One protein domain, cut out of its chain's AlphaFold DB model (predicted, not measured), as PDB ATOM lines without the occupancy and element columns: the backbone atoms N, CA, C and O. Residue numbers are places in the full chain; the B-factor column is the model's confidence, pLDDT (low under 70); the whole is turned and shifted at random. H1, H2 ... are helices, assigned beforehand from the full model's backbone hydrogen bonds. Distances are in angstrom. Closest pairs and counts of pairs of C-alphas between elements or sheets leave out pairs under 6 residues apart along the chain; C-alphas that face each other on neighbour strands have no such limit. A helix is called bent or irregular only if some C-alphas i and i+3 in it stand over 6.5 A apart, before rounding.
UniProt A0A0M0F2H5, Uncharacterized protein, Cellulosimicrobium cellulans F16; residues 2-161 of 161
ATOM      1  N   VAL A   2     110.603  99.596 134.875       89.25
ATOM      2  CA  VAL A   2     110.191  98.897 133.638       89.25
ATOM      3  C   VAL A   2     111.359  98.214 132.915       89.25
ATOM      4  O   VAL A   2     111.247  97.041 132.587       89.25
ATOM      5  N   LEU A   3     112.500  98.898 132.745       90.50
ATOM      6  CA  LEU A   3     113.681  98.313 132.094       90.50
ATOM      7  C   LEU A   3     114.207  97.075 132.835       90.50
ATOM      8  O   LEU A   3     114.417  96.036 132.224       90.50
ATOM      9  N   ALA A   4     114.364  97.168 134.157       91.44
ATOM     10  CA  ALA A   4     114.829  96.052 134.976       91.44
ATOM     11  C   ALA A   4     113.876  94.849 134.887       91.44
ATOM     12  O   ALA A   4     114.322  93.726 134.671       91.44
ATOM     13  N   LEU A   5     112.563  95.090 134.984       94.06
ATOM     14  CA  LEU A   5     111.560  94.034 134.861       94.06
ATOM     15  C   LEU A   5     111.582  93.394 133.467       94.06
ATOM     16  O   LEU A   5     111.541  92.174 133.361       94.06
ATOM     17  N   ALA A   6     111.689  94.197 132.407       93.19
ATOM     18  CA  ALA A   6     111.760  93.700 131.037       93.19
ATOM     19  C   ALA A   6     113.000  92.821 130.807       93.19
ATOM     20  O   ALA A   6     112.896  91.774 130.173       93.19
ATOM     21  N   VAL A   7     114.153  93.192 131.376       93.88
ATOM     22  CA  VAL A   7     115.370  92.365 131.324       93.88
ATOM     23  C   VAL A   7     115.169  91.046 132.071       93.88
ATOM     24  O   VAL A   7     115.485  89.990 131.529       93.88
ATOM     25  N   VAL A   8     114.587  91.073 133.276       94.81
ATOM     26  CA  VAL A   8     114.259  89.842 134.020       94.81
ATOM     27  C   VAL A   8     113.313  88.954 133.209       94.81
ATOM     28  O   VAL A   8     113.547  87.753 133.106       94.81
ATOM     29  N   LEU A   9     112.289  89.532 132.580       93.62
ATOM     30  CA  LEU A   9     111.360  88.797 131.722       93.62
ATOM     31  C   LEU A   9     112.047  88.194 130.492       93.62
ATOM     32  O   LEU A   9     111.708  87.073 130.122       93.62
ATOM     33  N   ALA A  10     113.032  88.874 129.898       93.19
ATOM     34  CA  ALA A  10     113.828  88.314 128.806       93.19
ATOM     35  C   ALA A  10     114.604  87.065 129.259       93.19
ATOM     36  O   ALA A  10     114.571  86.039 128.579       93.19
ATOM     37  N   PHE A  11     115.226  87.104 130.443       91.56
ATOM     38  CA  PHE A  11     115.868  85.922 131.029       91.56
ATOM     39  C   PHE A  11     114.866  84.804 131.329       91.56
ATOM     40  O   PHE A  11     115.131  83.648 131.009       91.56
ATOM     41  N   VAL A  12     113.705  85.127 131.907       93.81
ATOM     42  CA  VAL A  12     112.653  84.139 132.193       93.81
ATOM     43  C   VAL A  12     112.151  83.478 130.906       93.81
ATOM     44  O   VAL A  12     112.006  82.257 130.874       93.81
ATOM     45  N   ALA A  13     111.936  84.248 129.837       89.75
ATOM     46  CA  ALA A  13     111.522  83.718 128.539       89.75
ATOM     47  C   ALA A  13     112.540  82.709 127.989       89.75
ATOM     48  O   ALA A  13     112.167  81.641 127.501       89.75
ATOM     49  N   GLU A  14     113.828  83.007 128.140       91.00
ATOM     50  CA  GLU A  14     114.897  82.130 127.679       91.00
ATOM     51  C   GLU A  14     115.073  80.881 128.569       91.00
ATOM     52  O   GLU A  14     115.393  79.805 128.065       91.00
ATOM     53  N   LEU A  15     114.789  80.969 129.876       89.12
ATOM     54  CA  LEU A  15     114.767  79.809 130.783       89.12
ATOM     55  C   LEU A  15     113.609  78.843 130.489       89.12
ATOM     56  O   LEU A  15     113.730  77.644 130.746       89.12
ATOM     57  N   LEU A  16     112.494  79.353 129.964       89.12
ATOM     58  CA  LEU A  16     111.331  78.549 129.583       89.12
ATOM     59  C   LEU A  16     111.486  77.886 128.207       89.12
ATOM     60  O   LEU A  16     110.752  76.935 127.911       89.12
ATOM     61  N   ARG A  17     112.431  78.344 127.370       85.88
ATOM     62  CA  ARG A  17     112.712  77.719 126.071       85.88
ATOM     63  C   ARG A  17     113.226  76.295 126.260       85.88
ATOM     64  O   ARG A  17     114.129  76.022 127.048       85.88
ATOM     65  N   ARG A  18     112.639  75.380 125.490       80.44
ATOM     66  CA  ARG A  18     112.992  73.951 125.471       80.44
ATOM     67  C   ARG A  18     113.783  73.542 124.232       80.44
ATOM     68  O   ARG A  18     114.217  72.398 124.142       80.44
ATOM     69  N   ASP A  19     113.997  74.468 123.300       73.38
ATOM     70  CA  ASP A  19     114.888  74.267 122.159       73.38
ATOM     71  C   ASP A  19     116.301  74.081 122.714       73.38
ATOM     72  O   ASP A  19     116.670  74.807 123.633       73.38
ATOM     73  N   GLY A  20     117.084  73.122 122.205       66.56
ATOM     74  CA  GLY A  20     118.370  72.647 122.759       66.56
ATOM     75  C   GLY A  20     119.537  73.651 122.827       66.56
ATOM     76  O   GLY A  20     120.680  73.290 122.569       66.56
ATOM     77  N   ARG A  21     119.256  74.916 123.154       68.25
ATOM     78  CA  ARG A  21     120.132  76.073 123.348       68.25
ATOM     79  C   ARG A  21     121.022  76.493 122.173       68.25
ATOM     80  O   ARG A  21     122.063  77.104 122.429       68.25
ATOM     81  N   PRO A  22     120.663  76.287 120.890       70.12
ATOM     82  CA  PRO A  22     121.382  76.993 119.848       70.12
ATOM     83  C   PRO A  22     121.095  78.496 119.994       70.12
ATOM     84  O   PRO A  22     119.940  78.918 120.042       70.12
ATOM     85  N   ARG A  23     122.160  79.306 120.044       77.69
ATOM     86  CA  ARG A  23     122.093  80.780 119.967       77.69
ATOM     87  C   ARG A  23     121.358  81.464 121.133       77.69
ATOM     88  O   ARG A  23     120.812  82.547 120.957       77.69
ATOM     89  N   LEU A  24     121.383  80.864 122.327       84.25
ATOM     90  CA  LEU A  24     120.780  81.425 123.548       84.25
ATOM     91  C   LEU A  24     121.266  82.859 123.831       84.25
ATOM     92  O   LEU A  24     120.484  83.769 124.090       84.25
ATOM     93  N   VAL A  25     122.581  83.054 123.717       87.88
ATOM     94  CA  VAL A  25     123.239  84.348 123.936       87.88
ATOM     95  C   VAL A  25     122.809  85.366 122.884       87.88
ATOM     96  O   VAL A  25     122.489  86.491 123.241       87.88
ATOM     97  N   GLU A  26     122.717  84.967 121.616       90.31
ATOM     98  CA  GLU A  26     122.272  85.848 120.529       90.31
ATOM     99  C   GLU A  26     120.816  86.297 120.727       90.31
ATOM    100  O   GLU A  26     120.501  87.478 120.607       90.31
ATOM    101  N   SER A  27     119.935  85.360 121.096       90.00
ATOM    102  CA  SER A  27     118.525  85.633 121.400       90.00
ATOM    103  C   SER A  27     118.386  86.625 122.561       90.00
ATOM    104  O   SER A  27     117.668  87.626 122.459       90.00
ATOM    105  N   LEU A  28     119.121  86.391 123.654       92.56
ATOM    106  CA  LEU A  28     119.109  87.285 124.810       92.56
ATOM    107  C   LEU A  28     119.705  88.656 124.506       92.56
ATOM    108  O   LEU A  28     119.081  89.658 124.849       92.56
ATOM    109  N   ILE A  29     120.869  88.728 123.855       93.12
ATOM    110  CA  ILE A  29     121.499  90.006 123.501       93.12
ATOM    111  C   ILE A  29     120.584  90.796 122.566       93.12
ATOM    112  O   ILE A  29     120.378  91.987 122.799       93.12
ATOM    113  N   GLY A  30     119.972  90.147 121.571       91.88
ATOM    114  CA  GLY A  30     119.008  90.792 120.679       91.88
ATOM    115  C   GLY A  30     117.790  91.339 121.429       91.88
ATOM    116  O   GLY A  30     117.422  92.501 121.254       91.88
ATOM    117  N   THR A  31     117.210  90.542 122.332       93.94
ATOM    118  CA  THR A  31     116.037  90.951 123.125       93.94
ATOM    119  C   THR A  31     116.364  92.103 124.073       93.94
ATOM    120  O   THR A  31     115.640  93.098 124.118       93.94
ATOM    121  N   VAL A  32     117.476  92.007 124.807       94.56
ATOM    122  CA  VAL A  32     117.914  93.048 125.749       94.56
ATOM    123  C   VAL A  32     118.270  94.335 125.009       94.56
ATOM    124  O   VAL A  32     117.844  95.409 125.432       94.56
ATOM    125  N   SER A  33     118.966  94.246 123.873       91.50
ATOM    126  CA  SER A  33     119.268  95.412 123.032       91.50
ATOM    127  C   SER A  33     117.984  96.087 122.547       91.50
ATOM    128  O   SER A  33     117.854  97.305 122.653       91.50
ATOM    129  N   GLY A  34     116.991  95.307 122.108       90.62
ATOM    130  CA  GLY A  34     115.675  95.823 121.727       90.62
ATOM    131  C   GLY A  34     114.955  96.541 122.874       90.62
ATOM    132  O   GLY A  34     114.425  97.633 122.676       90.62
ATOM    133  N   ILE A  35     114.988  95.982 124.090       94.19
ATOM    134  CA  ILE A  35     114.418  96.613 125.295       94.19
ATOM    135  C   ILE A  35     115.106  97.951 125.586       94.19
ATOM    136  O   ILE A  35     114.424  98.946 125.844       94.19
ATOM    137  N   VAL A  36     116.441  97.998 125.533       91.25
ATOM    138  CA  VAL A  36     117.218  99.224 125.773       91.25
ATOM    139  C   VAL A  36     116.878 100.290 124.733       91.25
ATOM    140  O   VAL A  36     116.631 101.437 125.096       91.25
ATOM    141  N   VAL A  37     116.781  99.927 123.454       91.06
ATOM    142  CA  VAL A  37     116.402 100.868 122.388       91.06
ATOM    143  C   VAL A  37     114.970 101.378 122.584       91.06
ATOM    144  O   VAL A  37     114.743 102.585 122.566       91.06
ATOM    145  N   ALA A  38     114.006 100.488 122.838       91.50
ATOM    146  CA  ALA A  38     112.601 100.864 123.014       91.50
ATOM    147  C   ALA A  38     112.385 101.782 124.228       91.50
ATOM    148  O   ALA A  38     111.665 102.779 124.149       91.50
ATOM    149  N   THR A  39     113.037 101.473 125.349       90.94
ATOM    150  CA  THR A  39     113.008 102.321 126.549       90.94
ATOM    151  C   THR A  39     113.733 103.645 126.330       90.94
ATOM    152  O   THR A  39     113.259 104.671 126.818       90.94
ATOM    153  N   SER A  40     114.807 103.651 125.535       89.75
ATOM    154  CA  SER A  40     115.494 104.883 125.152       89.75
ATOM    155  C   SER A  40     114.586 105.821 124.363       89.75
ATOM    156  O   SER A  40     114.441 106.990 124.731       89.75
ATOM    157  N   CYS A  41     113.874 105.279 123.372       88.50
ATOM    158  CA  CYS A  41     112.877 106.010 122.593       88.50
ATOM    159  C   CYS A  41     111.725 106.547 123.455       88.50
ATOM    160  O   CYS A  41     111.262 107.664 123.232       88.50
ATOM    161  N   ALA A  42     111.275 105.794 124.466       89.00
ATOM    162  CA  ALA A  42     110.232 106.252 125.384       89.00
ATOM    163  C   ALA A  42     110.637 107.520 126.167       89.00
ATOM    164  O   ALA A  42     109.765 108.297 126.561       89.00
ATOM    165  N   GLY A  43     111.941 107.773 126.334       85.94
ATOM    166  CA  GLY A  43     112.464 109.002 126.933       85.94
ATOM    167  C   GLY A  43     112.064 110.273 126.173       85.94
ATOM    168  O   GLY A  43     111.752 111.281 126.803       85.94
ATOM    169  N   TRP A  44     111.939 110.222 124.841       86.81
ATOM    170  CA  TRP A  44     111.432 111.357 124.053       86.81
ATOM    171  C   TRP A  44     109.984 111.697 124.390       86.81
ATOM    172  O   TRP A  44     109.644 112.861 124.578       86.81
ATOM    173  N   ILE A  45     109.141 110.669 124.517       86.75
ATOM    174  CA  ILE A  45     107.727 110.834 124.871       86.75
ATOM    175  C   ILE A  45     107.613 111.403 126.286       86.75
ATOM    176  O   ILE A  45     106.797 112.285 126.529       86.75
ATOM    177  N   ALA A  46     108.436 110.918 127.218       85.00
ATOM    178  CA  ALA A  46     108.456 111.425 128.584       85.00
ATOM    179  C   ALA A  46     108.914 112.891 128.648       85.00
ATOM    180  O   ALA A  46     108.312 113.682 129.369       85.00
ATOM    181  N   THR A  47     109.925 113.259 127.856       83.00
ATOM    182  CA  THR A  47     110.429 114.639 127.751       83.00
ATOM    183  C   THR A  47     109.368 115.578 127.184       83.00
ATOM    184  O   THR A  47     109.143 116.645 127.732       83.00
ATOM    185  N   GLY A  48     108.641 115.174 126.139       80.50
ATOM    186  CA  GLY A  48     107.582 116.007 125.555       80.50
ATOM    187  C   GLY A  48     106.412 116.316 126.500       80.50
ATOM    188  O   GLY A  48     105.568 117.137 126.165       80.50
ATOM    189  N   ARG A  49     106.336 115.666 127.670       82.81
ATOM    190  CA  ARG A  49     105.286 115.886 128.677       82.81
ATOM    191  C   ARG A  49     105.695 116.828 129.813       82.81
ATOM    192  O   ARG A  49     104.888 117.022 130.716       82.81
ATOM    193  N   THR A  50     106.916 117.362 129.804       80.81
ATOM    194  CA  THR A  50     107.359 118.393 130.759       80.81
ATOM    195  C   THR A  50     106.949 119.788 130.284       80.81
ATOM    196  O   THR A  50     106.734 119.974 129.089       80.81
ATOM    197  N   ASP A  51     106.910 120.774 131.182       75.62
ATOM    198  CA  ASP A  51     106.413 122.130 130.886       75.62
ATOM    199  C   ASP A  51     107.168 122.826 129.732       75.62
ATOM    200  O   ASP A  51     106.546 123.460 128.888       75.62
ATOM    201  N   ALA A  52     108.488 122.618 129.615       78.88
ATOM    202  CA  ALA A  52     109.321 123.091 128.494       78.88
ATOM    203  C   ALA A  52     109.633 121.991 127.449       78.88
ATOM    204  O   ALA A  52     110.627 122.056 126.719       78.88
ATOM    205  N   GLY A  53     108.823 120.928 127.412       80.69
ATOM    206  CA  GLY A  53     109.136 119.672 126.726       80.69
ATOM    207  C   GLY A  53     109.309 119.806 125.216       80.69
ATOM    208  O   GLY A  53     110.278 119.290 124.665       80.69
ATOM    209  N   GLU A  54     108.409 120.520 124.539       84.75
ATOM    210  CA  GLU A  54     108.473 120.704 123.082       84.75
ATOM    211  C   GLU A  54     109.746 121.451 122.666       84.75
ATOM    212  O   GLU A  54     110.529 120.957 121.851       84.75
ATOM    213  N   SER A  55     110.005 122.595 123.301       84.94
ATOM    214  CA  SER A  55     111.191 123.416 123.060       84.94
ATOM    215  C   SER A  55     112.483 122.629 123.309       84.94
ATOM    216  O   SER A  55     113.427 122.720 122.516       84.94
ATOM    217  N   LEU A  56     112.528 121.796 124.358       84.19
ATOM    218  CA  LEU A  56     113.687 120.955 124.684       84.19
ATOM    219  C   LEU A  56     113.915 119.849 123.647       84.19
ATOM    220  O   LEU A  56     115.055 119.608 123.237       84.19
ATOM    221  N   VAL A  57     112.839 119.210 123.183       86.56
ATOM    222  CA  VAL A  57     112.906 118.180 122.138       86.56
ATOM    223  C   VAL A  57     113.414 118.772 120.825       86.56
ATOM    224  O   VAL A  57     114.324 118.202 120.220       86.56
ATOM    225  N   VAL A  58     112.892 119.931 120.413       88.75
ATOM    226  CA  VAL A  58     113.326 120.625 119.189       88.75
ATOM    227  C   VAL A  58     114.791 121.045 119.288       88.75
ATOM    228  O   VAL A  58     115.572 120.770 118.377       88.75
ATOM    229  N   THR A  59     115.190 121.651 120.407       89.06
ATOM    230  CA  THR A  59     116.576 122.092 120.635       89.06
ATOM    231  C   THR A  59     117.554 120.931 120.517       89.06
ATOM    232  O   THR A  59     118.557 121.024 119.802       89.06
ATOM    233  N   CYS A  60     117.242 119.799 121.150       87.25
ATOM    234  CA  CYS A  60     118.119 118.643 121.065       87.25
ATOM    235  C   CYS A  60     118.086 117.973 119.684       87.25
ATOM    236  O   CYS A  60     119.128 117.537 119.199       87.25
ATOM    237  N   ALA A  61     116.932 117.932 119.011       88.12
ATOM    238  CA  ALA A  61     116.843 117.427 117.643       88.12
ATOM    239  C   ALA A  61     117.737 118.229 116.684       88.12
ATOM    240  O   ALA A  61     118.462 117.636 115.883       88.12
ATOM    241  N   VAL A  62     117.757 119.562 116.808       90.69
ATOM    242  CA  VAL A  62     118.655 120.425 116.025       90.69
ATOM    243  C   VAL A  62     120.117 120.154 116.378       90.69
ATOM    244  O   VAL A  62     120.936 119.974 115.476       90.69
ATOM    245  N   ALA A  63     120.454 120.059 117.666       90.62
ATOM    246  CA  ALA A  63     121.819 119.758 118.090       90.62
ATOM    247  C   ALA A  63     122.311 118.394 117.567       90.62
ATOM    248  O   ALA A  63     123.423 118.302 117.049       90.62
ATOM    249  N   LEU A  64     121.476 117.349 117.635       88.69
ATOM    250  CA  LEU A  64     121.771 116.021 117.087       88.69
ATOM    251  C   LEU A  64     121.939 116.054 115.566       88.69
ATOM    252  O   LEU A  64     122.846 115.403 115.043       88.69
ATOM    253  N   ALA A  65     121.094 116.807 114.858       88.69
ATOM    254  CA  ALA A  65     121.182 116.948 113.408       88.69
ATOM    255  C   ALA A  65     122.498 117.619 112.990       88.69
ATOM    256  O   ALA A  65     123.201 117.105 112.119       88.69
ATOM    257  N   VAL A  66     122.869 118.720 113.653       90.81
ATOM    258  CA  VAL A  66     124.136 119.422 113.406       90.81
ATOM    259  C   VAL A  66     125.323 118.523 113.739       90.81
ATOM    260  O   VAL A  66     126.214 118.363 112.908       90.81
ATOM    261  N   ALA A  67     125.314 117.877 114.907       89.25
ATOM    262  CA  ALA A  67     126.369 116.955 115.310       89.25
ATOM    263  C   ALA A  67     126.561 115.828 114.282       89.25
ATOM    264  O   ALA A  67     127.685 115.550 113.862       89.25
ATOM    265  N   SER A  68     125.462 115.212 113.836       86.94
ATOM    266  CA  SER A  68     125.482 114.104 112.873       86.94
ATOM    267  C   SER A  68     125.990 114.547 111.501       86.94
ATOM    268  O   SER A  68     126.772 113.831 110.880       86.94
ATOM    269  N   ALA A  69     125.597 115.739 111.042       87.75
ATOM    270  CA  ALA A  69     126.067 116.299 109.777       87.75
ATOM    271  C   ALA A  69     127.572 116.606 109.805       87.75
ATOM    272  O   ALA A  69     128.288 116.268 108.866       87.75
ATOM    273  N   VAL A  70     128.059 117.205 110.896       88.31
ATOM    274  CA  VAL A  70     129.484 117.531 111.070       88.31
ATOM    275  C   VAL A  70     130.315 116.261 111.189       88.31
ATOM    276  O   VAL A  70     131.350 116.150 110.545       88.31
ATOM    277  N   SER A  71     129.828 115.277 111.945       86.00
ATOM    278  CA  SER A  71     130.523 114.005 112.138       86.00
ATOM    279  C   SER A  71     130.717 113.218 110.840       86.00
ATOM    280  O   SER A  71     131.626 112.401 110.770       86.00
ATOM    281  N   ALA A  72     129.890 113.449 109.816       84.31
ATOM    282  CA  ALA A  72     130.031 112.812 108.509       84.31
ATOM    283  C   ALA A  72     131.145 113.429 107.638       84.31
ATOM    284  O   ALA A  72     131.441 112.902 106.562       84.31
ATOM    285  N   LEU A  73     131.752 114.544 108.061       86.38
ATOM    286  CA  LEU A  73     132.840 115.176 107.323       86.38
ATOM    287  C   LEU A  73     134.128 114.336 107.423       86.38
ATOM    288  O   LEU A  73     134.459 113.847 108.503       86.38
ATOM    289  N   PRO A  74     134.901 114.198 106.327       78.94
ATOM    290  CA  PRO A  74     136.138 113.416 106.300       78.94
ATOM    291  C   PRO A  74     137.300 114.190 106.946       78.94
ATOM    292  O   PRO A  74     138.249 114.604 106.277       78.94
ATOM    293  N   LEU A  75     137.208 114.431 108.252       78.38
ATOM    294  CA  LEU A  75     138.209 115.132 109.055       78.38
ATOM    295  C   LEU A  75     138.954 114.144 109.965       78.38
ATOM    296  O   LEU A  75     138.446 113.075 110.294       78.38
ATOM    297  N   GLY A  76     140.177 114.488 110.378       72.50
ATOM    298  CA  GLY A  76     140.959 113.661 111.306       72.50
ATOM    299  C   GLY A  76     140.232 113.444 112.641       72.50
ATOM    300  O   GLY A  76     139.554 114.341 113.130       72.50
ATOM    301  N   GLY A  77     140.379 112.263 113.253       77.44
ATOM    302  CA  GLY A  77     139.493 111.807 114.337       77.44
ATOM    303  C   GLY A  77     139.287 112.798 115.492       77.44
ATOM    304  O   GLY A  77     138.153 113.103 115.851       77.44
ATOM    305  N   TRP A  78     140.366 113.364 116.051       84.06
ATOM    306  CA  TRP A  78     140.246 114.288 117.190       84.06
ATOM    307  C   TRP A  78     139.685 115.662 116.800       84.06
ATOM    308  O   TRP A  78     138.922 116.256 117.560       84.06
ATOM    309  N   THR A  79     140.013 116.161 115.603       87.94
ATOM    310  CA  THR A  79     139.472 117.436 115.112       87.94
ATOM    311  C   THR A  79     138.004 117.308 114.725       87.94
ATOM    312  O   THR A  79     137.234 118.213 115.035       87.94
ATOM    313  N   ASN A  80     137.598 116.179 114.132       89.00
ATOM    314  CA  ASN A  80     136.194 115.889 113.852       89.00
ATOM    315  C   ASN A  80     135.384 115.858 115.154       89.00
ATOM    316  O   ASN A  80     134.419 116.599 115.293       89.00
ATOM    317  N   ALA A  81     135.841 115.104 116.161       87.69
ATOM    318  CA  ALA A  81     135.160 115.015 117.453       87.69
ATOM    319  C   ALA A  81     135.017 116.381 118.152       87.69
ATOM    320  O   ALA A  81     133.938 116.710 118.651       87.69
ATOM    321  N   ALA A  82     136.078 117.198 118.157       90.00
ATOM    322  CA  ALA A  82     136.039 118.538 118.740       90.00
ATOM    323  C   ALA A  82     135.072 119.474 117.992       90.00
ATOM    324  O   ALA A  82     134.341 120.235 118.629       90.00
ATOM    325  N   LEU A  83     135.029 119.400 116.657       91.31
ATOM    326  CA  LEU A  83     134.106 120.185 115.833       91.31
ATOM    327  C   LEU A  83     132.655 119.729 115.997       91.31
ATOM    328  O   LEU A  83     131.780 120.576 116.159       91.31
ATOM    329  N   THR A  84     132.401 118.421 116.003       90.62
ATOM    330  CA  THR A  84     131.076 117.842 116.260       90.62
ATOM    331  C   THR A  84     130.539 118.318 117.601       90.62
ATOM    332  O   THR A  84     129.416 118.814 117.662       90.62
ATOM    333  N   LEU A  85     131.349 118.234 118.660       92.25
ATOM    334  CA  LEU A  85     130.969 118.721 119.983       92.25
ATOM    335  C   LEU A  85     130.729 120.237 119.969       92.25
ATOM    336  O   LEU A  85     129.669 120.694 120.391       92.25
ATOM    337  N   GLY A  86     131.688 121.018 119.468       92.38
ATOM    338  CA  GLY A  86     131.615 122.478 119.477       92.38
ATOM    339  C   GLY A  86     130.406 123.021 118.714       92.38
ATOM    340  O   GLY A  86     129.690 123.880 119.225       92.38
ATOM    341  N   LEU A  87     130.134 122.483 117.522       92.75
ATOM    342  CA  LEU A  87     128.992 122.897 116.706       92.75
ATOM    343  C   LEU A  87     127.658 122.405 117.273       92.75
ATOM    344  O   LEU A  87     126.673 123.135 117.183       92.75
ATOM    345  N   ALA A  88     127.614 121.232 117.911       92.12
ATOM    346  CA  ALA A  88     126.416 120.769 118.613       92.12
ATOM    347  C   ALA A  88     126.070 121.668 119.808       92.12
ATOM    348  O   ALA A  88     124.909 122.034 119.988       92.12
ATOM    349  N   VAL A  89     127.075 122.067 120.595       93.50
ATOM    350  CA  VAL A  89     126.916 123.004 121.719       93.50
ATOM    351  C   VAL A  89     126.464 124.374 121.227       93.50
ATOM    352  O   VAL A  89     125.517 124.934 121.776       93.50
ATOM    353  N   ALA A  90     127.094 124.895 120.171       92.88
ATOM    354  CA  ALA A  90     126.708 126.171 119.581       92.88
ATOM    355  C   ALA A  90     125.269 126.136 119.044       92.88
ATOM    356  O   ALA A  90     124.507 127.063 119.299       92.88
ATOM    357  N   ALA A  91     124.875 125.058 118.359       90.81
ATOM    358  CA  ALA A  91     123.519 124.886 117.848       90.81
ATOM    359  C   ALA A  91     122.484 124.766 118.978       90.81
ATOM    360  O   ALA A  91     121.477 125.471 118.957       90.81
ATOM    361  N   GLY A  92     122.745 123.930 119.988       88.12
ATOM    362  CA  GLY A  92     121.863 123.775 121.148       88.12
ATOM    363  C   GLY A  92     121.717 125.069 121.951       88.12
ATOM    364  O   GLY A  92     120.608 125.445 122.321       88.12
ATOM    365  N   GLY A  93     122.814 125.801 122.163       88.88
ATOM    366  CA  GLY A  93     122.790 127.112 122.813       88.88
ATOM    367  C   GLY A  93     122.054 128.174 121.991       88.88
ATOM    368  O   GLY A  93     121.250 128.917 122.544       88.88
ATOM    369  N   ALA A  94     122.273 128.224 120.672       90.12
ATOM    370  CA  ALA A  94     121.601 129.178 119.791       90.12
ATOM    371  C   ALA A  94     120.085 128.951 119.738       90.12
ATOM    372  O   ALA A  94     119.324 129.907 119.845       90.12
ATOM    373  N   VAL A  95     119.640 127.697 119.615       88.88
ATOM    374  CA  VAL A  95     118.205 127.373 119.618       88.88
ATOM    375  C   VAL A  95     117.607 127.601 121.007       88.88
ATOM    376  O   VAL A  95     116.562 128.234 121.113       88.88
ATOM    377  N   GLY A  96     118.307 127.199 122.072       85.62
ATOM    378  CA  GLY A  96     117.883 127.473 123.446       85.62
ATOM    379  C   GLY A  96     117.744 128.967 123.754       85.62
ATOM    380  O   GLY A  96     116.846 129.340 124.487       85.62
ATOM    381  N   TYR A  97     118.571 129.832 123.158       86.06
ATOM    382  CA  TYR A  97     118.457 131.289 123.305       86.06
ATOM    383  C   TYR A  97     117.239 131.887 122.585       86.06
ATOM    384  O   TYR A  97     116.698 132.903 123.016       86.06
ATOM    385  N   VAL A  98     116.837 131.300 121.456       89.44
ATOM    386  CA  VAL A  98     115.705 131.787 120.651       89.44
ATOM    387  C   VAL A  98     114.367 131.313 121.226       89.44
ATOM    388  O   VAL A  98     113.354 131.992 121.052       89.44
ATOM    389  N   MET A  99     114.350 130.170 121.913       84.69
ATOM    390  CA  MET A  99     113.140 129.602 122.504       84.69
ATOM    391  C   MET A  99     112.776 130.314 123.820       84.69
ATOM    392  O   MET A  99     113.570 130.296 124.756       84.69
ATOM    393  N   PRO A 100     111.564 130.889 123.941       76.44
ATOM    394  CA  PRO A 100     111.170 131.684 125.109       76.44
ATOM    395  C   PRO A 100     110.987 130.859 126.390       76.44
ATOM    396  O   PRO A 100     111.121 131.399 127.483       76.44
ATOM    397  N   ASP A 101     110.711 129.560 126.255       78.44
ATOM    398  CA  ASP A 101     110.441 128.647 127.376       78.44
ATOM    399  C   ASP A 101     111.681 127.847 127.816       78.44
ATOM    400  O   ASP A 101     111.570 126.896 128.591       78.44
ATOM    401  N   LEU A 102     112.867 128.177 127.289       78.56
ATOM    402  CA  LEU A 102     114.110 127.457 127.554       78.56
ATOM    403  C   LEU A 102     115.213 128.388 128.043       78.56
ATOM    404  O   LEU A 102     115.569 129.364 127.393       78.56
ATOM    405  N   ASP A 103     115.851 127.999 129.141       83.31
ATOM    406  CA  ASP A 103     117.084 128.643 129.567       83.31
ATOM    407  C   ASP A 103     118.238 128.290 128.621       83.31
ATOM    408  O   ASP A 103     118.437 127.129 128.236       83.31
ATOM    409  N   LEU A 104     119.085 129.283 128.333       84.38
ATOM    410  CA  LEU A 104     120.321 129.113 127.559       84.38
ATOM    411  C   LEU A 104     121.175 127.950 128.089       84.38
ATOM    412  O   LEU A 104     121.769 127.201 127.315       84.38
ATOM    413  N   LEU A 105     121.212 127.779 129.413       85.69
ATOM    414  CA  LEU A 105     121.961 126.714 130.070       85.69
ATOM    415  C   LEU A 105     121.448 125.320 129.671       85.69
ATOM    416  O   LEU A 105     122.250 124.440 129.359       85.69
ATOM    417  N   SER A 106     120.129 125.129 129.616       82.38
ATOM    418  CA  SER A 106     119.496 123.879 129.174       82.38
ATOM    419  C   SER A 106     119.784 123.596 127.698       82.38
ATOM    420  O   SER A 106     120.101 122.459 127.334       82.38
ATOM    421  N   GLY A 107     119.776 124.637 126.858       85.56
ATOM    422  CA  GLY A 107     120.180 124.541 125.452       85.56
ATOM    423  C   GLY A 107     121.637 124.098 125.283       85.56
ATOM    424  O   GLY A 107     121.914 123.137 124.560       85.56
ATOM    425  N   VAL A 108     122.563 124.718 126.018       89.25
ATOM    426  CA  VAL A 108     123.989 124.348 126.023       89.25
ATOM    427  C   VAL A 108     124.181 122.894 126.460       89.25
ATOM    428  O   VAL A 108     124.863 122.140 125.765       89.25
ATOM    429  N   TRP A 109     123.544 122.462 127.553       89.38
ATOM    430  CA  TRP A 109     123.644 121.076 128.027       89.38
ATOM    431  C   TRP A 109     123.089 120.065 127.029       89.38
ATOM    432  O   TRP A 109     123.713 119.026 126.805       89.38
ATOM    433  N   SER A 110     121.964 120.374 126.378       86.31
ATOM    434  CA  SER A 110     121.417 119.517 125.324       86.31
ATOM    435  C   SER A 110     122.400 119.354 124.156       86.31
ATOM    436  O   SER A 110     122.567 118.246 123.642       86.31
ATOM    437  N   GLY A 111     123.120 120.424 123.800       88.06
ATOM    438  CA  GLY A 111     124.162 120.409 122.779       88.06
ATOM    439  C   GLY A 111     125.403 119.617 123.190       88.06
ATOM    440  O   GLY A 111     125.920 118.843 122.387       88.06
ATOM    441  N   VAL A 112     125.842 119.735 124.450       90.94
ATOM    442  CA  VAL A 112     126.956 118.934 124.998       90.94
ATOM    443  C   VAL A 112     126.620 117.448 124.921       90.94
ATOM    444  O   VAL A 112     127.418 116.656 124.420       90.94
ATOM    445  N   VAL A 113     125.429 117.071 125.388       90.19
ATOM    446  CA  VAL A 113     124.970 115.677 125.408       90.19
ATOM    447  C   VAL A 113     124.840 115.121 123.990       90.19
ATOM    448  O   VAL A 113     125.362 114.039 123.716       90.19
ATOM    449  N   ALA A 114     124.207 115.864 123.078       90.12
ATOM    450  CA  ALA A 114     124.067 115.470 121.678       90.12
ATOM    451  C   ALA A 114     125.428 115.312 120.983       90.12
ATOM    452  O   ALA A 114     125.682 114.295 120.336       90.12
ATOM    453  N   GLY A 115     126.323 116.290 121.153       89.06
ATOM    454  CA  GLY A 115     127.657 116.280 120.560       89.06
ATOM    455  C   GLY A 115     128.519 115.129 121.069       89.06
ATOM    456  O   GLY A 115     129.135 114.427 120.268       89.06
ATOM    457  N   LEU A 116     128.523 114.886 122.383       91.50
ATOM    458  CA  LEU A 116     129.292 113.798 122.990       91.50
ATOM    459  C   LEU A 116     128.784 112.432 122.526       91.50
ATOM    460  O   LEU A 116     129.584 111.554 122.197       91.50
ATOM    461  N   LEU A 117     127.462 112.261 122.477       91.00
ATOM    462  CA  LEU A 117     126.833 111.033 122.011       91.00
ATOM    463  C   LEU A 117     127.189 110.753 120.547       91.00
ATOM    464  O   LEU A 117     127.658 109.658 120.244       91.00
ATOM    465  N   VAL A 118     127.042 111.733 119.655       90.38
ATOM    466  CA  VAL A 118     127.361 111.544 118.232       90.38
ATOM    467  C   VAL A 118     128.855 111.305 118.017       90.38
ATOM    468  O   VAL A 118     129.207 110.367 117.306       90.38
ATOM    469  N   ALA A 119     129.734 112.074 118.665       89.44
ATOM    470  CA  ALA A 119     131.181 111.882 118.546       89.44
ATOM    471  C   ALA A 119     131.621 110.488 119.032       89.44
ATOM    472  O   ALA A 119     132.445 109.835 118.392       89.44
ATOM    473  N   SER A 120     131.034 110.002 120.131       88.88
ATOM    474  CA  SER A 120     131.319 108.663 120.664       88.88
ATOM    475  C   SER A 120     130.819 107.562 119.730       88.88
ATOM    476  O   SER A 120     131.535 106.595 119.478       88.88
ATOM    477  N   LEU A 121     129.602 107.711 119.191       87.75
ATOM    478  CA  LEU A 121     129.038 106.758 118.236       87.75
ATOM    479  C   LEU A 121     129.843 106.717 116.939       87.75
ATOM    480  O   LEU A 121     130.103 105.634 116.429       87.75
ATOM    481  N   HIS A 122     130.291 107.866 116.441       86.81
ATOM    482  CA  HIS A 122     131.149 107.931 115.266       86.81
ATOM    483  C   HIS A 122     132.486 107.216 115.495       86.81
ATOM    484  O   HIS A 122     132.850 106.345 114.710       86.81
ATOM    485  N   ALA A 123     133.154 107.479 116.623       86.06
ATOM    486  CA  ALA A 123     134.397 106.795 116.985       86.06
ATOM    487  C   ALA A 123     134.222 105.276 117.182       86.06
ATOM    488  O   ALA A 123     135.153 104.505 116.935       86.06
ATOM    489  N   LEU A 124     133.043 104.837 117.635       86.19
ATOM    490  CA  LEU A 124     132.695 103.421 117.753       86.19
ATOM    491  C   LEU A 124     132.436 102.786 116.379       86.19
ATOM    492  O   LEU A 124     132.923 101.692 116.103       86.19
ATOM    493  N   PHE A 125     131.683 103.462 115.511       83.19
ATOM    494  CA  PHE A 125     131.348 102.966 114.176       83.19
ATOM    495  C   PHE A 125     132.552 102.927 113.237       83.19
ATOM    496  O   PHE A 125     132.644 102.002 112.430       83.19
ATOM    497  N   ASP A 126     133.512 103.838 113.393       82.56
ATOM    498  CA  ASP A 126     134.785 103.801 112.664       82.56
ATOM    499  C   ASP A 126     135.563 102.493 112.896       82.56
ATOM    500  O   ASP A 126     136.305 102.042 112.022       82.56
ATOM    501  N   GLN A 127     135.362 101.835 114.042       81.81
ATOM    502  CA  GLN A 127     136.006 100.559 114.378       81.81
ATOM    503  C   GLN A 127     135.255  99.334 113.834       81.81
ATOM    504  O   GLN A 127     135.775  98.221 113.903       81.81
ATOM    505  N   LEU A 128     134.048  99.514 113.288       80.06
ATOM    506  CA  LEU A 128     133.145  98.437 112.877       80.06
ATOM    507  C   LEU A 128     132.947  98.438 111.350       80.06
ATOM    508  O   LEU A 128     131.909  98.885 110.850       80.06
ATOM    509  N   PRO A 129     133.903  97.889 110.570       68.56
ATOM    510  CA  PRO A 129     133.811  97.841 109.107       68.56
ATOM    511  C   PRO A 129     132.606  97.031 108.591       68.56
ATOM    512  O   PRO A 129     132.206  97.193 107.437       68.56
ATOM    513  N   GLU A 130     131.999  96.200 109.441       68.50
ATOM    514  CA  GLU A 130     130.804  95.396 109.157       68.50
ATOM    515  C   GLU A 130     129.522  96.239 109.000       68.50
ATOM    516  O   GLU A 130     128.567  95.805 108.354       68.50
ATOM    517  N   LEU A 131     129.507  97.487 109.491       61.75
ATOM    518  CA  LEU A 131     128.368  98.407 109.357       61.75
ATOM    519  C   LEU A 131     128.246  99.056 107.966       61.75
ATOM    520  O   LEU A 131     127.314  99.823 107.725       61.75
ATOM    521  N   ARG A 132     129.134  98.723 107.016       65.50
ATOM    522  CA  ARG A 132     129.125  99.259 105.637       65.50
ATOM    523  C   ARG A 132     127.929  98.806 104.783       65.50
ATOM    524  O   ARG A 132     127.739  99.315 103.680       65.50
ATOM    525  N   GLY A 133     127.125  97.853 105.254       74.06
ATOM    526  CA  GLY A 133     125.902  97.421 104.572       74.06
ATOM    527  C   GLY A 133     124.763  98.448 104.666       74.06
ATOM    528  O   GLY A 133     124.668  99.198 105.633       74.06
ATOM    529  N   ARG A 134     123.828  98.437 103.699       70.06
ATOM    530  CA  ARG A 134     122.660  99.352 103.680       70.06
ATOM    531  C   ARG A 134     121.856  99.336 104.984       70.06
ATOM    532  O   ARG A 134     121.424 100.390 105.431       70.06
ATOM    533  N   LEU A 135     121.663  98.165 105.592       72.50
ATOM    534  CA  LEU A 135     120.939  98.040 106.864       72.50
ATOM    535  C   LEU A 135     121.747  98.595 108.048       72.50
ATOM    536  O   LEU A 135     121.174  99.256 108.906       72.50
ATOM    537  N   GLY A 136     123.071  98.405 108.049       71.56
ATOM    538  CA  GLY A 136     123.971  98.969 109.061       71.56
ATOM    539  C   GLY A 136     123.972 100.496 109.046       71.56
ATOM    540  O   GLY A 136     123.901 101.116 110.102       71.56
ATOM    541  N   ALA A 137     123.920 101.102 107.856       73.62
ATOM    542  CA  ALA A 137     123.788 102.549 107.703       73.62
ATOM    543  C   ALA A 137     122.464 103.090 108.276       73.62
ATOM    544  O   ALA A 137     122.469 104.113 108.957       73.62
ATOM    545  N   PHE A 138     121.338 102.397 108.058       76.88
ATOM    546  CA  PHE A 138     120.050 102.782 108.657       76.88
ATOM    547  C   PHE A 138     120.068 102.685 110.186       76.88
ATOM    548  O   PHE A 138     119.562 103.573 110.870       76.88
ATOM    549  N   SER A 139     120.665 101.630 110.740       78.00
ATOM    550  CA  SER A 139     120.811 101.504 112.192       78.00
ATOM    551  C   SER A 139     121.732 102.582 112.766       78.00
ATOM    552  O   SER A 139     121.411 103.159 113.802       78.00
ATOM    553  N   ALA A 140     122.829 102.906 112.078       78.38
ATOM    554  CA  ALA A 140     123.784 103.921 112.512       78.38
ATOM    555  C   ALA A 140     123.181 105.333 112.558       78.38
ATOM    556  O   ALA A 140     123.530 106.109 113.444       78.38
ATOM    557  N   THR A 141     122.253 105.668 111.656       80.25
ATOM    558  CA  THR A 141     121.570 106.975 111.663       80.25
ATOM    559  C   THR A 141     120.426 107.045 112.671       80.25
ATOM    560  O   THR A 141     120.187 108.103 113.252       80.25
ATOM    561  N   ALA A 142     119.733 105.932 112.921       83.19
ATOM    562  CA  ALA A 142     118.644 105.882 113.895       83.19
ATOM    563  C   ALA A 142     119.143 105.820 115.350       83.19
ATOM    564  O   ALA A 142     118.457 106.300 116.254       83.19
ATOM    565  N   LEU A 143     120.327 105.242 115.589       83.56
ATOM    566  CA  LEU A 143     120.851 105.011 116.936       83.56
ATOM    567  C   LEU A 143     121.037 106.303 117.754       83.56
ATOM    568  O   LEU A 143     120.570 106.320 118.896       83.56
ATOM    569  N   PRO A 144     121.636 107.391 117.222       85.38
ATOM    570  CA  PRO A 144     121.793 108.621 117.983       85.38
ATOM    571  C   PRO A 144     120.457 109.195 118.454       85.38
ATOM    572  O   PRO A 144     120.320 109.623 119.600       85.38
ATOM    573  N   VAL A 145     119.452 109.145 117.576       85.94
ATOM    574  CA  VAL A 145     118.100 109.616 117.874       85.94
ATOM    575  C   VAL A 145     117.458 108.726 118.932       85.94
ATOM    576  O   VAL A 145     116.952 109.239 119.922       85.94
ATOM    577  N   ALA A 146     117.516 107.401 118.787       86.69
ATOM    578  CA  ALA A 146     116.913 106.480 119.747       86.69
ATOM    579  C   ALA A 146     117.506 106.627 121.159       86.69
ATOM    580  O   ALA A 146     116.761 106.740 122.132       86.69
ATOM    581  N   VAL A 147     118.838 106.670 121.271       84.81
ATOM    582  CA  VAL A 147     119.553 106.766 122.558       84.81
ATOM    583  C   VAL A 147     119.420 108.160 123.177       84.81
ATOM    584  O   VAL A 147     119.293 108.281 124.399       84.81
ATOM    585  N   GLY A 148     119.379 109.210 122.349       83.94
ATOM    586  CA  GLY A 148     119.225 110.594 122.800       83.94
ATOM    587  C   GLY A 148     118.014 110.800 123.711       83.94
ATOM    588  O   GLY A 148     118.117 111.521 124.698       83.94
ATOM    589  N   GLY A 149     116.906 110.091 123.470       80.38
ATOM    590  CA  GLY A 149     115.657 110.266 124.219       80.38
ATOM    591  C   GLY A 149     115.785 110.078 125.730       80.38
ATOM    592  O   GLY A 149     115.226 110.862 126.494       80.38
ATOM    593  N   THR A 150     116.550 109.082 126.193       84.75
ATOM    594  CA  THR A 150     116.787 108.905 127.639       84.75
ATOM    595  C   THR A 150     117.715 109.970 128.199       84.75
ATOM    596  O   THR A 150     117.459 110.478 129.288       84.75
ATOM    597  N   LEU A 151     118.772 110.336 127.473       81.94
ATOM    598  CA  LEU A 151     119.716 111.346 127.952       81.94
ATOM    599  C   LEU A 151     119.048 112.715 128.086       81.94
ATOM    600  O   LEU A 151     119.256 113.408 129.077       81.94
ATOM    601  N   ILE A 152     118.191 113.076 127.136       80.50
ATOM    602  CA  ILE A 152     117.464 114.348 127.150       80.50
ATOM    603  C   ILE A 152     116.414 114.357 128.247       80.50
ATOM    604  O   ILE A 152     116.280 115.362 128.934       80.50
ATOM    605  N   PHE A 153     115.720 113.239 128.466       79.94
ATOM    606  CA  PHE A 153     114.813 113.130 129.602       79.94
ATOM    607  C   PHE A 153     115.539 113.382 130.927       79.94
ATOM    608  O   PHE A 153     115.021 114.091 131.787       79.94
ATOM    609  N   VAL A 154     116.759 112.852 131.082       80.50
ATOM    610  CA  VAL A 154     117.602 113.125 132.255       80.50
ATOM    611  C   VAL A 154     117.987 114.605 132.325       80.50
ATOM    612  O   VAL A 154     117.878 115.191 133.398       80.50
ATOM    613  N   VAL A 155     118.375 115.229 131.210       77.25
ATOM    614  CA  VAL A 155     118.670 116.673 131.151       77.25
ATOM    615  C   VAL A 155     117.450 117.501 131.565       77.25
ATOM    616  O   VAL A 155     117.568 118.346 132.446       77.25
ATOM    617  N   GLY A 156     116.272 117.219 131.007       75.38
ATOM    618  CA  GLY A 156     115.024 117.888 131.371       75.38
ATOM    619  C   GLY A 156     114.703 117.722 132.857       75.38
ATOM    620  O   GLY A 156     114.512 118.704 133.561       75.38
ATOM    621  N   ARG A 157     114.750 116.494 133.382       77.25
ATOM    622  CA  ARG A 157     114.433 116.221 134.795       77.25
ATOM    623  C   ARG A 157     115.431 116.785 135.803       77.25
ATOM    624  O   ARG A 157     115.035 117.076 136.924       77.25
ATOM    625  N   VAL A 158     116.718 116.849 135.470       76.75
ATOM    626  CA  VAL A 158     117.762 117.291 136.416       76.75
ATOM    627  C   VAL A 158     117.962 118.804 136.366       76.75
ATOM    628  O   VAL A 158     118.280 119.396 137.395       76.75
ATOM    629  N   ILE A 159     117.799 119.418 135.192       68.75
ATOM    630  CA  ILE A 159     118.131 120.832 134.970       68.75
ATOM    631  C   ILE A 159     116.878 121.711 134.941       68.75
ATOM    632  O   ILE A 159     116.919 122.815 135.474       68.75
ATOM    633  N   VAL A 160     115.778 121.230 134.351       65.12
ATOM    634  CA  VAL A 160     114.514 121.985 134.246       65.12
ATOM    635  C   VAL A 160     113.567 121.668 135.415       65.12
ATOM    636  O   VAL A 160     112.913 122.578 135.916       65.12
ATOM    637  N   GLY A 161     113.571 120.418 135.908       54.31
ATOM    638  CA  GLY A 161     112.783 119.945 137.066       54.31
ATOM    639  C   GLY A 161     111.656 118.982 136.704       54.31
ATOM    640  O   GLY A 161     110.782 119.385 135.914       54.31
TER     641      GLY A 161
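This is residues 2 to 161 of the 161 residues of an uncharacterized protein of Cellulosimicrobium cellulans F16 (UniProt A0A0M0F2H5). The long helix H7 packs with its second arm, H7b, on H3 and H5 of an up-and-down bundle, H3, H4 and H5, each running against the one before. The helical hairpin of H1 and H2 reaches away as an arm, and residues 16 to 23 at its turn stick out. The printed part has 160 residues with seven named helices, H1 to H7 in chain order, and no named strand: all helix. It is only just compact, close to loose, with a radius of gyration of the C-alphas of 18.0 A, and spans 59 by 40 by 21 A.

H7, residues 134 to 160, was assigned as one helix by its hydrogen bonds but is bent, with C-alphas 141 and 144 6.5 A apart; its arms are H7a, residues 134 to 141, and H7b, residues 144 to 160. H7b touches H5, residues 104 to 125, closest at the C-alphas of Val 118 and Pro 144, 6.3 A, and H3, residues 53 to 71, closest at Leu 64 and Val 145, 7.4 A. H4, residues 77 to 98, forms a hairpin with H5, their closest C-alphas, Val 89 and Gly 111, 3.9 A apart. H2, residues 24 to 47, touches H7b with residues 37 to 47 alone, at a steep tilt of 46 degrees; the C-alphas of Trp 44 and Gly 149 are closest, 4.4 A. H1, residues 2 to 16, forms a hairpin with H2 at a shallow tilt of 21 degrees, closest at the C-alphas of Val 7 and Val 32, 6.2 A. H6, residues 129 to 132, touches H7a only at the corner, and only just, with 3 pairs of C-alphas within 8 A. Every O i to N i+4 pair is within hydrogen-bond range in H1, H3, H4, H5 and H7a, 18 of 20 in H2 and 10 of 13 in H7b.

H2 measures 35.0 A, H4 31.7 A and H5 31.4 A. H1 begins at C-alpha 2 (110.191, 98.897, 133.638); H7b ends at C-alpha 160 (114.514, 121.985, 134.246).

The C-alphas farthest apart, Gly 20 and Pro 100, are 59.5 A apart. The printed part has no cut and no long link. pLDDT is under 70 at residues 20 to 21, 129 to 132 and 159 to 161.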